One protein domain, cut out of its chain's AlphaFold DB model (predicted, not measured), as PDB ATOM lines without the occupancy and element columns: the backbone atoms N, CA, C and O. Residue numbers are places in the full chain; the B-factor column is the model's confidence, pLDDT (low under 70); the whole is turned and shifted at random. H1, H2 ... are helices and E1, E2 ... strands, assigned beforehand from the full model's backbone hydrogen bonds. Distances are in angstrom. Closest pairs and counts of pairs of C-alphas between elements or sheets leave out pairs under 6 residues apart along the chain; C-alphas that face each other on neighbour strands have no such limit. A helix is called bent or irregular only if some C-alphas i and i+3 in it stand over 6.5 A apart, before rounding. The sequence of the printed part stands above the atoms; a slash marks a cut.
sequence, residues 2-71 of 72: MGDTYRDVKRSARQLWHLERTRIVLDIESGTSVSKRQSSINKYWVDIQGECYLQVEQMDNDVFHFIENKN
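AT A GLANCE: This is residues 2 to 71 of the 72 residues of the protein "Hypothetical protein" of Rotaria sordida (UniProt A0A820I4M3). Picture a wide, open U with an empty middle: the long helix H1 is one arm, the short helix H2 slants away at the base, and beyond the small hairpin E1-E2 the thin stretch of residues 55 to 60 makes the other arm, with H3 turned outward at its tip. The 70 printed residues hold three named helices and two named strands, in the order H1, H2, E1, E2, H3; the antiparallel sheet has the order E1 - E2, and the class is mostly helix. The whole is extended, with a radius of gyration of the C-alphas of 19.8 A, and flat, spanning 50 by 47 by 14 A.

HOW THE PARTS SIT: Start with H1, residues 2 to 30, which has a kink of 30 degrees near residue 12. H2, residues 34 to 44, is close to H1 but not clearly touching; the closest C-alphas, of Glu 29 and Arg 37, are 7.3 A apart. Their lines stand at a steep tilt of 58 degrees, opposite ways. H2 is irregular: C-alphas 41 and 44 are 7.2 A apart. Next, E1, residues 45 to 48, and E2, residues 51 to 54, form an antiparallel hairpin; look for N 46 and O 53, 2.9 A apart, within hydrogen-bond range. H3, residues 61 to 68, is apart from H1, H2 and E1. O i to N i+4 pairs are within hydrogen-bond range in 23 of 25 cases in H1, 4 of 7 in H2 and 1 of 4 in H3, where 4 of 5 O i to N i+3 pairs are.

IN THESE COORDINATES: Find C-alpha 2 at (-11.582, -5.472, -65.144); from there H1 runs 41.0 A to C-alpha 30. H2 covers 17.5 A, E1 9.5 A and E2 10.3 A. H3 runs 12.0 A to C-alpha 68 at (-46.870, 21.473, -57.427).

THE WHOLE: The C-alphas farthest apart, of Gly 31 and Asn 71, are 54.1 A apart. The printed part has no cut, and no link is long. Confidence is low, with pLDDT under 70, at residues 2 to 11, 40 to 42 and 63 to 71 of the model.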
ATOM      1  N   MET A   2     -12.085  -6.861 -64.962       55.34
ATOM      2  CA  MET A   2     -11.582  -5.472 -65.144       55.34
ATOM      3  C   MET A   2     -12.675  -4.387 -65.031       55.34
ATOM      4  O   MET A   2     -12.402  -3.269 -64.614       55.34
ATOM      5  N   GLY A   3     -13.922  -4.696 -65.405       56.12
ATOM      6  CA  GLY A   3     -15.035  -3.738 -65.315       56.12
ATOM      7  C   GLY A   3     -15.524  -3.483 -63.883       56.12
ATOM      8  O   GLY A   3     -15.940  -2.371 -63.566       56.12
ATOM      9  N   ASP A   4     -15.421  -4.494 -63.016       57.53
ATOM     10  CA  ASP A   4     -15.872  -4.423 -61.621       57.53
ATOM     11  C   ASP A   4     -14.910  -3.573 -60.778       57.53
ATOM     12  O   ASP A   4     -15.336  -2.655 -60.079       57.53
ATOM     13  N   THR A   5     -13.597  -3.761 -60.956       60.16
ATOM     14  CA  THR A   5     -12.570  -2.947 -60.288       60.16
ATOM     15  C   THR A   5     -12.627  -1.478 -60.697       60.16
ATOM     16  O   THR A   5     -12.476  -0.610 -59.844       60.16
ATOM     17  N   TYR A   6     -12.912  -1.151 -61.961       57.81
ATOM     18  CA  TYR A   6     -13.047   0.246 -62.398       57.81
ATOM     19  C   TYR A   6     -14.215   0.979 -61.722       57.81
ATOM     20  O   TYR A   6     -14.111   2.167 -61.395       57.81
ATOM     21  N   ARG A   7     -15.337   0.286 -61.508       56.66
ATOM     22  CA  ARG A   7     -16.536   0.867 -60.894       56.66
ATOM     23  C   ARG A   7     -16.337   1.090 -59.390       56.66
ATOM     24  O   ARG A   7     -16.702   2.156 -58.884       56.66
ATOM     25  N   ASP A   8     -15.668   0.155 -58.722       61.09
ATOM     26  CA  ASP A   8     -15.304   0.260 -57.306       61.09
ATOM     27  C   ASP A   8     -14.210   1.301 -57.057       61.09
ATOM     28  O   ASP A   8     -14.313   2.092 -56.114       61.09
ATOM     29  N   VAL A   9     -13.219   1.400 -57.951       61.59
ATOM     30  CA  VAL A   9     -12.201   2.462 -57.924       61.59
ATOM     31  C   VAL A   9     -12.860   3.829 -58.055       61.59
ATOM     32  O   VAL A   9     -12.533   4.732 -57.292       61.59
ATOM     33  N   LYS A  10     -13.836   4.005 -58.954       63.28
ATOM     34  CA  LYS A  10     -14.504   5.304 -59.144       63.28
ATOM     35  C   LYS A  10     -15.325   5.737 -57.923       63.28
ATOM     36  O   LYS A  10     -15.306   6.917 -57.567       63.28
ATOM     37  N   ARG A  11     -16.033   4.808 -57.268       63.03
ATOM     38  CA  ARG A  11     -16.798   5.106 -56.042       63.03
ATOM     39  C   ARG A  11     -15.869   5.411 -54.864       63.03
ATOM     40  O   ARG A  11     -16.092   6.390 -54.153       63.03
ATOM     41  N   SER A  12     -14.798   4.633 -54.727       76.75
ATOM     42  CA  SER A  12     -13.795   4.798 -53.670       76.75
ATOM     43  C   SER A  12     -12.946   6.055 -53.867       76.75
ATOM     44  O   SER A  12     -12.613   6.726 -52.897       76.75
ATOM     45  N   ALA A  13     -12.656   6.447 -55.110       83.00
ATOM     46  CA  ALA A  13     -11.834   7.615 -55.422       83.00
ATOM     47  C   ALA A  13     -12.453   8.923 -54.922       83.00
ATOM     48  O   ALA A  13     -11.740   9.780 -54.404       83.00
ATOM     49  N   ARG A  14     -13.781   9.081 -55.026       85.00
ATOM     50  CA  ARG A  14     -14.459  10.283 -54.516       85.00
ATOM     51  C   ARG A  14     -14.355  10.369 -52.995       85.00
ATOM     52  O   ARG A  14     -14.066  11.435 -52.463       85.00
ATOM     53  N   GLN A  15     -14.568   9.249 -52.310       87.56
ATOM     54  CA  GLN A  15     -14.458   9.169 -50.853       87.56
ATOM     55  C   GLN A  15     -13.021   9.426 -50.392       87.56
ATOM     56  O   GLN A  15     -12.809  10.230 -49.489       87.56
ATOM     57  N   LEU A  16     -12.041   8.819 -51.068       88.75
ATOM     58  CA  LEU A  16     -10.619   9.025 -50.808       88.75
ATOM     59  C   LEU A  16     -10.228  10.496 -50.996       88.75
ATOM     60  O   LEU A  16      -9.557  11.074 -50.150       88.75
ATOM     61  N   TRP A  17     -10.705  11.129 -52.067       88.06
ATOM     62  CA  TRP A  17     -10.452  12.543 -52.327       88.06
ATOM     63  C   TRP A  17     -11.029  13.455 -51.238       88.06
ATOM     64  O   TRP A  17     -10.346  14.373 -50.786       88.06
ATOM     65  N   HIS A  18     -12.261  13.201 -50.785       90.19
ATOM     66  CA  HIS A  18     -12.837  13.946 -49.662       90.19
ATOM     67  C   HIS A  18     -12.017  13.754 -48.384       90.19
ATOM     68  O   HIS A  18     -11.736  14.731 -47.697       90.19
ATOM     69  N   LEU A  19     -11.582  12.525 -48.106       93.44
ATOM     70  CA  LEU A  19     -10.792  12.195 -46.925       93.44
ATOM     71  C   LEU A  19      -9.435  12.910 -46.921       93.44
ATOM     72  O   LEU A  19      -9.073  13.524 -45.918       93.44
ATOM     73  N   GLU A  20      -8.712  12.897 -48.041       93.25
ATOM     74  CA  GLU A  20      -7.433  13.607 -48.165       93.25
ATOM     75  C   GLU A  20      -7.605  15.123 -48.033       93.25
ATOM     76  O   GLU A  20      -6.832  15.786 -47.342       93.25
ATOM     77  N   ARG A  21      -8.675  15.686 -48.609       93.62
ATOM     78  CA  ARG A  21      -8.995  17.106 -48.413       93.62
ATOM     79  C   ARG A  21      -9.262  17.433 -46.948       93.62
ATOM     80  O   ARG A  21      -8.752  18.439 -46.462       93.62
ATOM     81  N   THR A  22     -10.029  16.603 -46.244       91.62
ATOM     82  CA  THR A  22     -10.289  16.793 -44.813       91.62
ATOM     83  C   THR A  22      -8.997  16.729 -44.002       91.62
ATOM     84  O   THR A  22      -8.795  17.580 -43.142       91.62
ATOM     85  N   ARG A  23      -8.091  15.788 -44.303       92.56
ATOM     86  CA  ARG A  23      -6.778  15.696 -43.637       92.56
ATOM     87  C   ARG A  23      -5.969  16.979 -43.782       92.56
ATOM     88  O   ARG A  23      -5.521  17.515 -42.778       92.56
ATOM     89  N   ILE A  24      -5.839  17.490 -45.006       91.81
ATOM     90  CA  ILE A  24      -5.091  18.725 -45.278       91.81
ATOM     91  C   ILE A  24      -5.696  19.907 -44.513       91.81
ATOM     92  O   ILE A  24      -4.965  20.688 -43.911       91.81
ATOM     93  N   VAL A  25      -7.026  20.042 -44.510       88.31
ATOM     94  CA  VAL A  25      -7.706  21.131 -43.792       88.31
ATOM     95  C   VAL A  25      -7.447  21.046 -42.287       88.31
ATOM     96  O   VAL A  25      -7.081  22.050 -41.684       88.31
ATOM     97  N   LEU A  26      -7.572  19.858 -41.691       89.19
ATOM     98  CA  LEU A  26      -7.305  19.658 -40.264       89.19
ATOM     99  C   LEU A  26      -5.849  19.967 -39.896       89.19
ATOM    100  O   LEU A  26      -5.596  20.560 -38.848       89.19
ATOM    101  N   ASP A  27      -4.906  19.605 -40.764       90.94
ATOM    102  CA  ASP A  27      -3.482  19.866 -40.561       90.94
ATOM    103  C   ASP A  27      -3.185  21.375 -40.596       90.94
ATOM    104  O   ASP A  27      -2.555  21.915 -39.684       90.94
ATOM    105  N   ILE A  28      -3.757  22.096 -41.566       87.44
ATOM    106  CA  ILE A  28      -3.685  23.565 -41.649       87.44
ATOM    107  C   ILE A  28      -4.284  24.221 -40.399       87.44
ATOM    108  O   ILE A  28      -3.701  25.153 -39.833       87.44
ATOM    109  N   GLU A  29      -5.446  23.754 -39.943       84.56
ATOM    110  CA  GLU A  29      -6.059  24.309 -38.743       84.56
ATOM    111  C   GLU A  29      -5.231  24.034 -37.482       84.56
ATOM    112  O   GLU A  29      -5.220  24.864 -36.572       84.56
ATOM    113  N   SER A  30      -4.526  22.900 -37.410       84.25
ATOM    114  CA  SER A  30      -3.654  22.568 -36.275       84.25
ATOM    115  C   SER A  30      -2.494  23.559 -36.120       84.25
ATOM    116  O   SER A  30      -2.136  23.912 -34.997       84.25
ATOM    117  N   GLY A  31      -1.971  24.081 -37.234       84.81
ATOM    118  CA  GLY A  31      -0.941  25.123 -37.254       84.81
ATOM    119  C   GLY A  31      -1.471  26.548 -37.038       84.81
ATOM    120  O   GLY A  31      -0.688  27.497 -36.982       84.81
ATOM    121  N   THR A  32      -2.789  26.731 -36.928       84.31
ATOM    122  CA  THR A  32      -3.420  28.051 -36.792       84.31
ATOM    123  C   THR A  32      -3.559  28.452 -35.319       84.31
ATOM    124  O   THR A  32      -3.948  27.653 -34.471       84.31
ATOM    125  N   SER A  33      -3.282  29.721 -34.989       81.62
ATOM    126  CA  SER A  33      -3.451  30.224 -33.618       81.62
ATOM    127  C   SER A  33      -4.913  30.153 -33.162       81.62
ATOM    128  O   SER A  33      -5.835  30.414 -33.939       81.62
ATOM    129  N   VAL A  34      -5.131  29.887 -31.869       80.62
ATOM    130  CA  VAL A  34      -6.474  29.785 -31.259       80.62
ATOM    131  C   VAL A  34      -7.336  31.019 -31.562       80.62
ATOM    132  O   VAL A  34      -8.508  30.886 -31.903       80.62
ATOM    133  N   SER A  35      -6.738  32.214 -31.543       77.19
ATOM    134  CA  SER A  35      -7.413  33.476 -31.874       77.19
ATOM    135  C   SER A  35      -7.971  33.524 -33.304       77.19
ATOM    136  O   SER A  35      -9.112  33.937 -33.503       77.19
ATOM    137  N   LYS A  36      -7.197  33.070 -34.299       77.50
ATOM    138  CA  LYS A  36      -7.611  33.022 -35.713       77.50
ATOM    139  C   LYS A  36      -8.625  31.913 -35.979       77.50
ATOM    140  O   LYS A  36      -9.505  32.059 -36.829       77.50
ATOM    141  N   ARG A  37      -8.510  30.801 -35.253       75.62
ATOM    142  CA  ARG A  37      -9.480  29.709 -35.320       75.62
ATOM    143  C   ARG A  37     -10.845  30.193 -34.816       75.62
ATOM    144  O   ARG A  37     -11.826  30.094 -35.545       75.62
ATOM    145  N   GLN A  38     -10.892  30.831 -33.645       74.88
ATOM    146  CA  GLN A  38     -12.141  31.310 -33.047       74.88
ATOM    147  C   GLN A  38     -12.864  32.361 -33.908       74.88
ATOM    148  O   GLN A  38     -14.086  32.321 -34.025       74.88
ATOM    149  N   SER A  39     -12.124  33.270 -34.557       73.75
ATOM    150  CA  SER A  39     -12.721  34.285 -35.439       73.75
ATOM    151  C   SER A  39     -13.372  33.696 -36.694       73.75
ATOM    152  O   SER A  39     -14.272  34.299 -37.269       73.75
ATOM    153  N   SER A  40     -12.886  32.539 -37.149       68.25
ATOM    154  CA  SER A  40     -13.337  31.897 -38.390       68.25
ATOM    155  C   SER A  40     -14.541  30.991 -38.153       68.25
ATOM    156  O   SER A  40     -15.448  30.934 -38.980       68.25
ATOM    157  N   ILE A  41     -14.551  30.324 -37.001       68.38
ATOM    158  CA  ILE A  41     -15.573  29.373 -36.581       68.38
ATOM    159  C   ILE A  41     -16.960  30.036 -36.519       68.38
ATOM    160  O   ILE A  41     -17.892  29.570 -37.164       68.38
ATOM    161  N   ASN A  42     -17.083  31.187 -35.858       68.00
ATOM    162  CA  ASN A  42     -18.390  31.812 -35.618       68.00
ATOM    163  C   ASN A  42     -18.986  32.523 -36.848       68.00
ATOM    164  O   ASN A  42     -20.098  33.036 -36.778       68.00
ATOM    165  N   LYS A  43     -18.259  32.608 -37.971       72.38
ATOM    166  CA  LYS A  43     -18.656  33.447 -39.116       72.38
ATOM    167  C   LYS A  43     -19.943  32.972 -39.804       72.38
ATOM    168  O   LYS A  43     -20.654  33.791 -40.376       72.38
ATOM    169  N   TYR A  44     -20.217  31.670 -39.766       71.88
ATOM    170  CA  TYR A  44     -21.367  31.042 -40.435       71.88
ATOM    171  C   TYR A  44     -22.265  30.272 -39.461       71.88
ATOM    172  O   TYR A  44     -23.086  29.455 -39.875       71.88
ATOM    173  N   TRP A  45     -22.054  30.486 -38.165       79.00
ATOM    174  CA  TRP A  45     -22.805  29.830 -37.110       79.00
ATOM    175  C   TRP A  45     -24.126  30.548 -36.883       79.00
ATOM    176  O   TRP A  45     -24.169  31.775 -36.794       79.00
ATOM    177  N   VAL A  46     -25.193  29.766 -36.769       79.00
ATOM    178  CA  VAL A  46     -26.500  30.243 -36.325       79.00
ATOM    179  C   VAL A  46     -26.725  29.692 -34.925       79.00
ATOM    180  O   VAL A  46     -26.734  28.478 -34.734       79.00
ATOM    181  N   ASP A  47     -26.871  30.588 -33.953       82.12
ATOM    182  CA  ASP A  47     -27.252  30.230 -32.587       82.12
ATOM    183  C   ASP A  47     -28.779  30.124 -32.510       82.12
ATOM    184  O   ASP A  47     -29.497  31.088 -32.800       82.12
ATOM    185  N   ILE A  48     -29.273  28.941 -32.149       84.56
ATOM    186  CA  ILE A  48     -30.687  28.706 -31.855       84.56
ATOM    187  C   ILE A  48     -30.760  28.079 -30.466       84.56
ATOM    188  O   ILE A  48     -30.363  26.936 -30.272       84.56
ATOM    189  N   GLN A  49     -31.306  28.827 -29.502       84.62
ATOM    190  CA  GLN A  49     -31.492  28.378 -28.113       84.62
ATOM    191  C   GLN A  49     -30.192  27.949 -27.398       84.62
ATOM    192  O   GLN A  49     -30.237  27.111 -26.501       84.62
ATOM    193  N   GLY A  50     -29.047  28.543 -27.748       83.56
ATOM    194  CA  GLY A  50     -27.746  28.225 -27.151       83.56
ATOM    195  C   GLY A  50     -27.025  27.054 -27.820       83.56
ATOM    196  O   GLY A  50     -25.918  26.714 -27.408       83.56
ATOM    197  N   GLU A  51     -27.623  26.458 -28.852       83.12
ATOM    198  CA  GLU A  51     -27.012  25.419 -29.674       83.12
ATOM    199  C   GLU A  51     -26.513  26.007 -30.996       83.12
ATOM    200  O   GLU A  51     -27.139  26.878 -31.608       83.12
ATOM    201  N   CYS A  52     -25.359  25.515 -31.445       79.94
ATOM    202  CA  CYS A  52     -24.700  26.012 -32.642       79.94
ATOM    203  C   CYS A  52     -25.054  25.168 -33.870       79.94
ATOM    204  O   CYS A  52     -24.719  23.982 -33.942       79.94
ATOM    205  N   TYR A  53     -25.626  25.811 -34.886       83.62
ATOM    206  CA  TYR A  53     -25.988  25.182 -36.152       83.62
ATOM    207  C   TYR A  53     -25.176  25.736 -37.322       83.62
ATOM    208  O   TYR A  53     -24.832  26.919 -37.374       83.62
ATOM    209  N   LEU A  54     -24.908  24.867 -38.299       82.62
ATOM    210  CA  LEU A  54     -24.374  25.251 -39.603       82.62
ATOM    211  C   LEU A  54     -25.530  25.331 -40.602       82.62
ATOM    212  O   LEU A  54     -26.176  24.320 -40.882       82.62
ATOM    213  N   GLN A  55     -25.779  26.516 -41.154       81.56
ATOM    214  CA  GLN A  55     -26.768  26.679 -42.216       81.56
ATOM    215  C   GLN A  55     -26.205  26.148 -43.539       81.56
ATOM    216  O   GLN A  55     -25.124  26.549 -43.972       81.56
ATOM    217  N   VAL A  56     -26.949  25.253 -44.189       83.19
ATOM    218  CA  VAL A  56     -26.585  24.666 -45.484       83.19
ATOM    219  C   VAL A  56     -27.744  24.864 -46.450       83.19
ATOM    220  O   VAL A  56     -28.876  24.498 -46.147       83.19
ATOM    221  N   GLU A  57     -27.462  25.430 -47.621       82.50
ATOM    222  CA  GLU A  57     -28.417  25.463 -48.725       82.50
ATOM    223  C   GLU A  57     -28.349  24.141 -49.489       82.50
ATOM    224  O   GLU A  57     -27.299  23.752 -50.006       82.50
ATOM    225  N   GLN A  58     -29.479  23.443 -49.558       82.56
ATOM    226  CA  GLN A  58     -29.627  22.233 -50.351       82.56
ATOM    227  C   GLN A  58     -30.716  22.464 -51.395       82.56
ATOM    228  O   GLN A  58     -31.854  22.779 -51.059       82.56
ATOM    229  N   MET A  59     -30.360  22.280 -52.663       84.19
ATOM    230  CA  MET A  59     -31.312  22.262 -53.764       84.19
ATOM    231  C   MET A  59     -31.593  20.807 -54.127       84.19
ATOM    232  O   MET A  59     -30.700  20.092 -54.582       84.19
ATOM    233  N   ASP A  60     -32.826  20.376 -53.891       83.19
ATOM    234  CA  ASP A  60     -33.317  19.053 -54.258       83.19
ATOM    235  C   ASP A  60     -34.466  19.214 -55.256       83.19
ATOM    236  O   ASP A  60     -35.550  19.673 -54.900       83.19
ATOM    237  N   ASN A  61     -34.203  18.875 -56.520       77.62
ATOM    238  CA  ASN A  61     -35.157  19.055 -57.613       77.62
ATOM    239  C   ASN A  61     -36.419  18.195 -57.435       77.62
ATOM    240  O   ASN A  61     -37.495  18.596 -57.874       77.62
ATOM    241  N   ASP A  62     -36.314  17.059 -56.744       78.38
ATOM    242  CA  ASP A  62     -37.440  16.144 -56.564       78.38
ATOM    243  C   ASP A  62     -38.435  16.670 -55.518       78.38
ATOM    244  O   ASP A  62     -39.635  16.401 -55.596       78.38
ATOM    245  N   VAL A  63     -37.970  17.497 -54.573       69.56
ATOM    246  CA  VAL A  63     -38.817  18.129 -53.548       69.56
ATOM    247  C   VAL A  63     -39.772  19.155 -54.164       69.56
ATOM    248  O   VAL A  63     -40.911  19.281 -53.711       69.56
ATOM    249  N   PHE A  64     -39.366  19.849 -55.231       62.38
ATOM    250  CA  PHE A  64     -40.208  20.860 -55.877       62.38
ATOM    251  C   PHE A  64     -41.423  20.247 -56.596       62.38
ATOM    252  O   PHE A  64     -42.513  20.818 -56.545       62.38
ATOM    253  N   HIS A  65     -41.298  19.037 -57.152       58.88
ATOM    254  CA  HIS A  65     -42.406  18.339 -57.819       58.88
ATOM    255  C   HIS A  65     -43.526  17.881 -56.863       58.88
ATOM    256  O   HIS A  65     -44.682  17.748 -57.272       58.88
ATOM    257  N   PHE A  66     -43.227  17.674 -55.576       57.19
ATOM    258  CA  PHE A  66     -44.247  17.345 -54.569       57.19
ATOM    259  C   PHE A  66     -45.110  18.545 -54.165       57.19
ATOM    260  O   PHE A  66     -46.237  18.355 -53.703       57.19
ATOM    261  N   ILE A  67     -44.597  19.768 -54.314       58.22
ATOM    262  CA  ILE A  67     -45.312  20.991 -53.934       58.22
ATOM    263  C   ILE A  67     -46.317  21.379 -55.026       58.22
ATOM    264  O   ILE A  67     -47.437  21.770 -54.710       58.22
ATOM    265  N   GLU A  68     -45.967  21.193 -56.301       52.94
ATOM    266  CA  GLU A  68     -46.870  21.473 -57.427       52.94
ATOM    267  C   GLU A  68     -48.083  20.527 -57.451       52.94
ATOM    268  O   GLU A  68     -49.216  20.977 -57.615       52.94
ATOM    269  N   ASN A  69     -47.886  19.236 -57.161       54.47
ATOM    270  CA  ASN A  69     -48.968  18.240 -57.155       54.47
ATOM    271  C   ASN A  69     -49.895  18.290 -55.925       54.47
ATOM    272  O   ASN A  69     -50.906  17.597 -55.906       54.47
ATOM    273  N   LYS A  70     -49.571  19.072 -54.886       49.16
ATOM    274  CA  LYS A  70     -50.480  19.314 -53.746       49.16
ATOM    275  C   LYS A  70     -51.407  20.513 -53.950       49.16
ATOM    276  O   LYS A  70     -52.333  20.688 -53.166       49.16
ATOM    277  N   ASN A  71     -51.146  21.324 -54.973       49.81
ATOM    278  CA  ASN A  71     -51.924  22.516 -55.303       49.81
ATOM    279  C   ASN A  71     -52.868  22.298 -56.503       49.81
ATOM    280  O   ASN A  71     -53.386  23.275 -57.044       49.81
TER     281      ASN A  71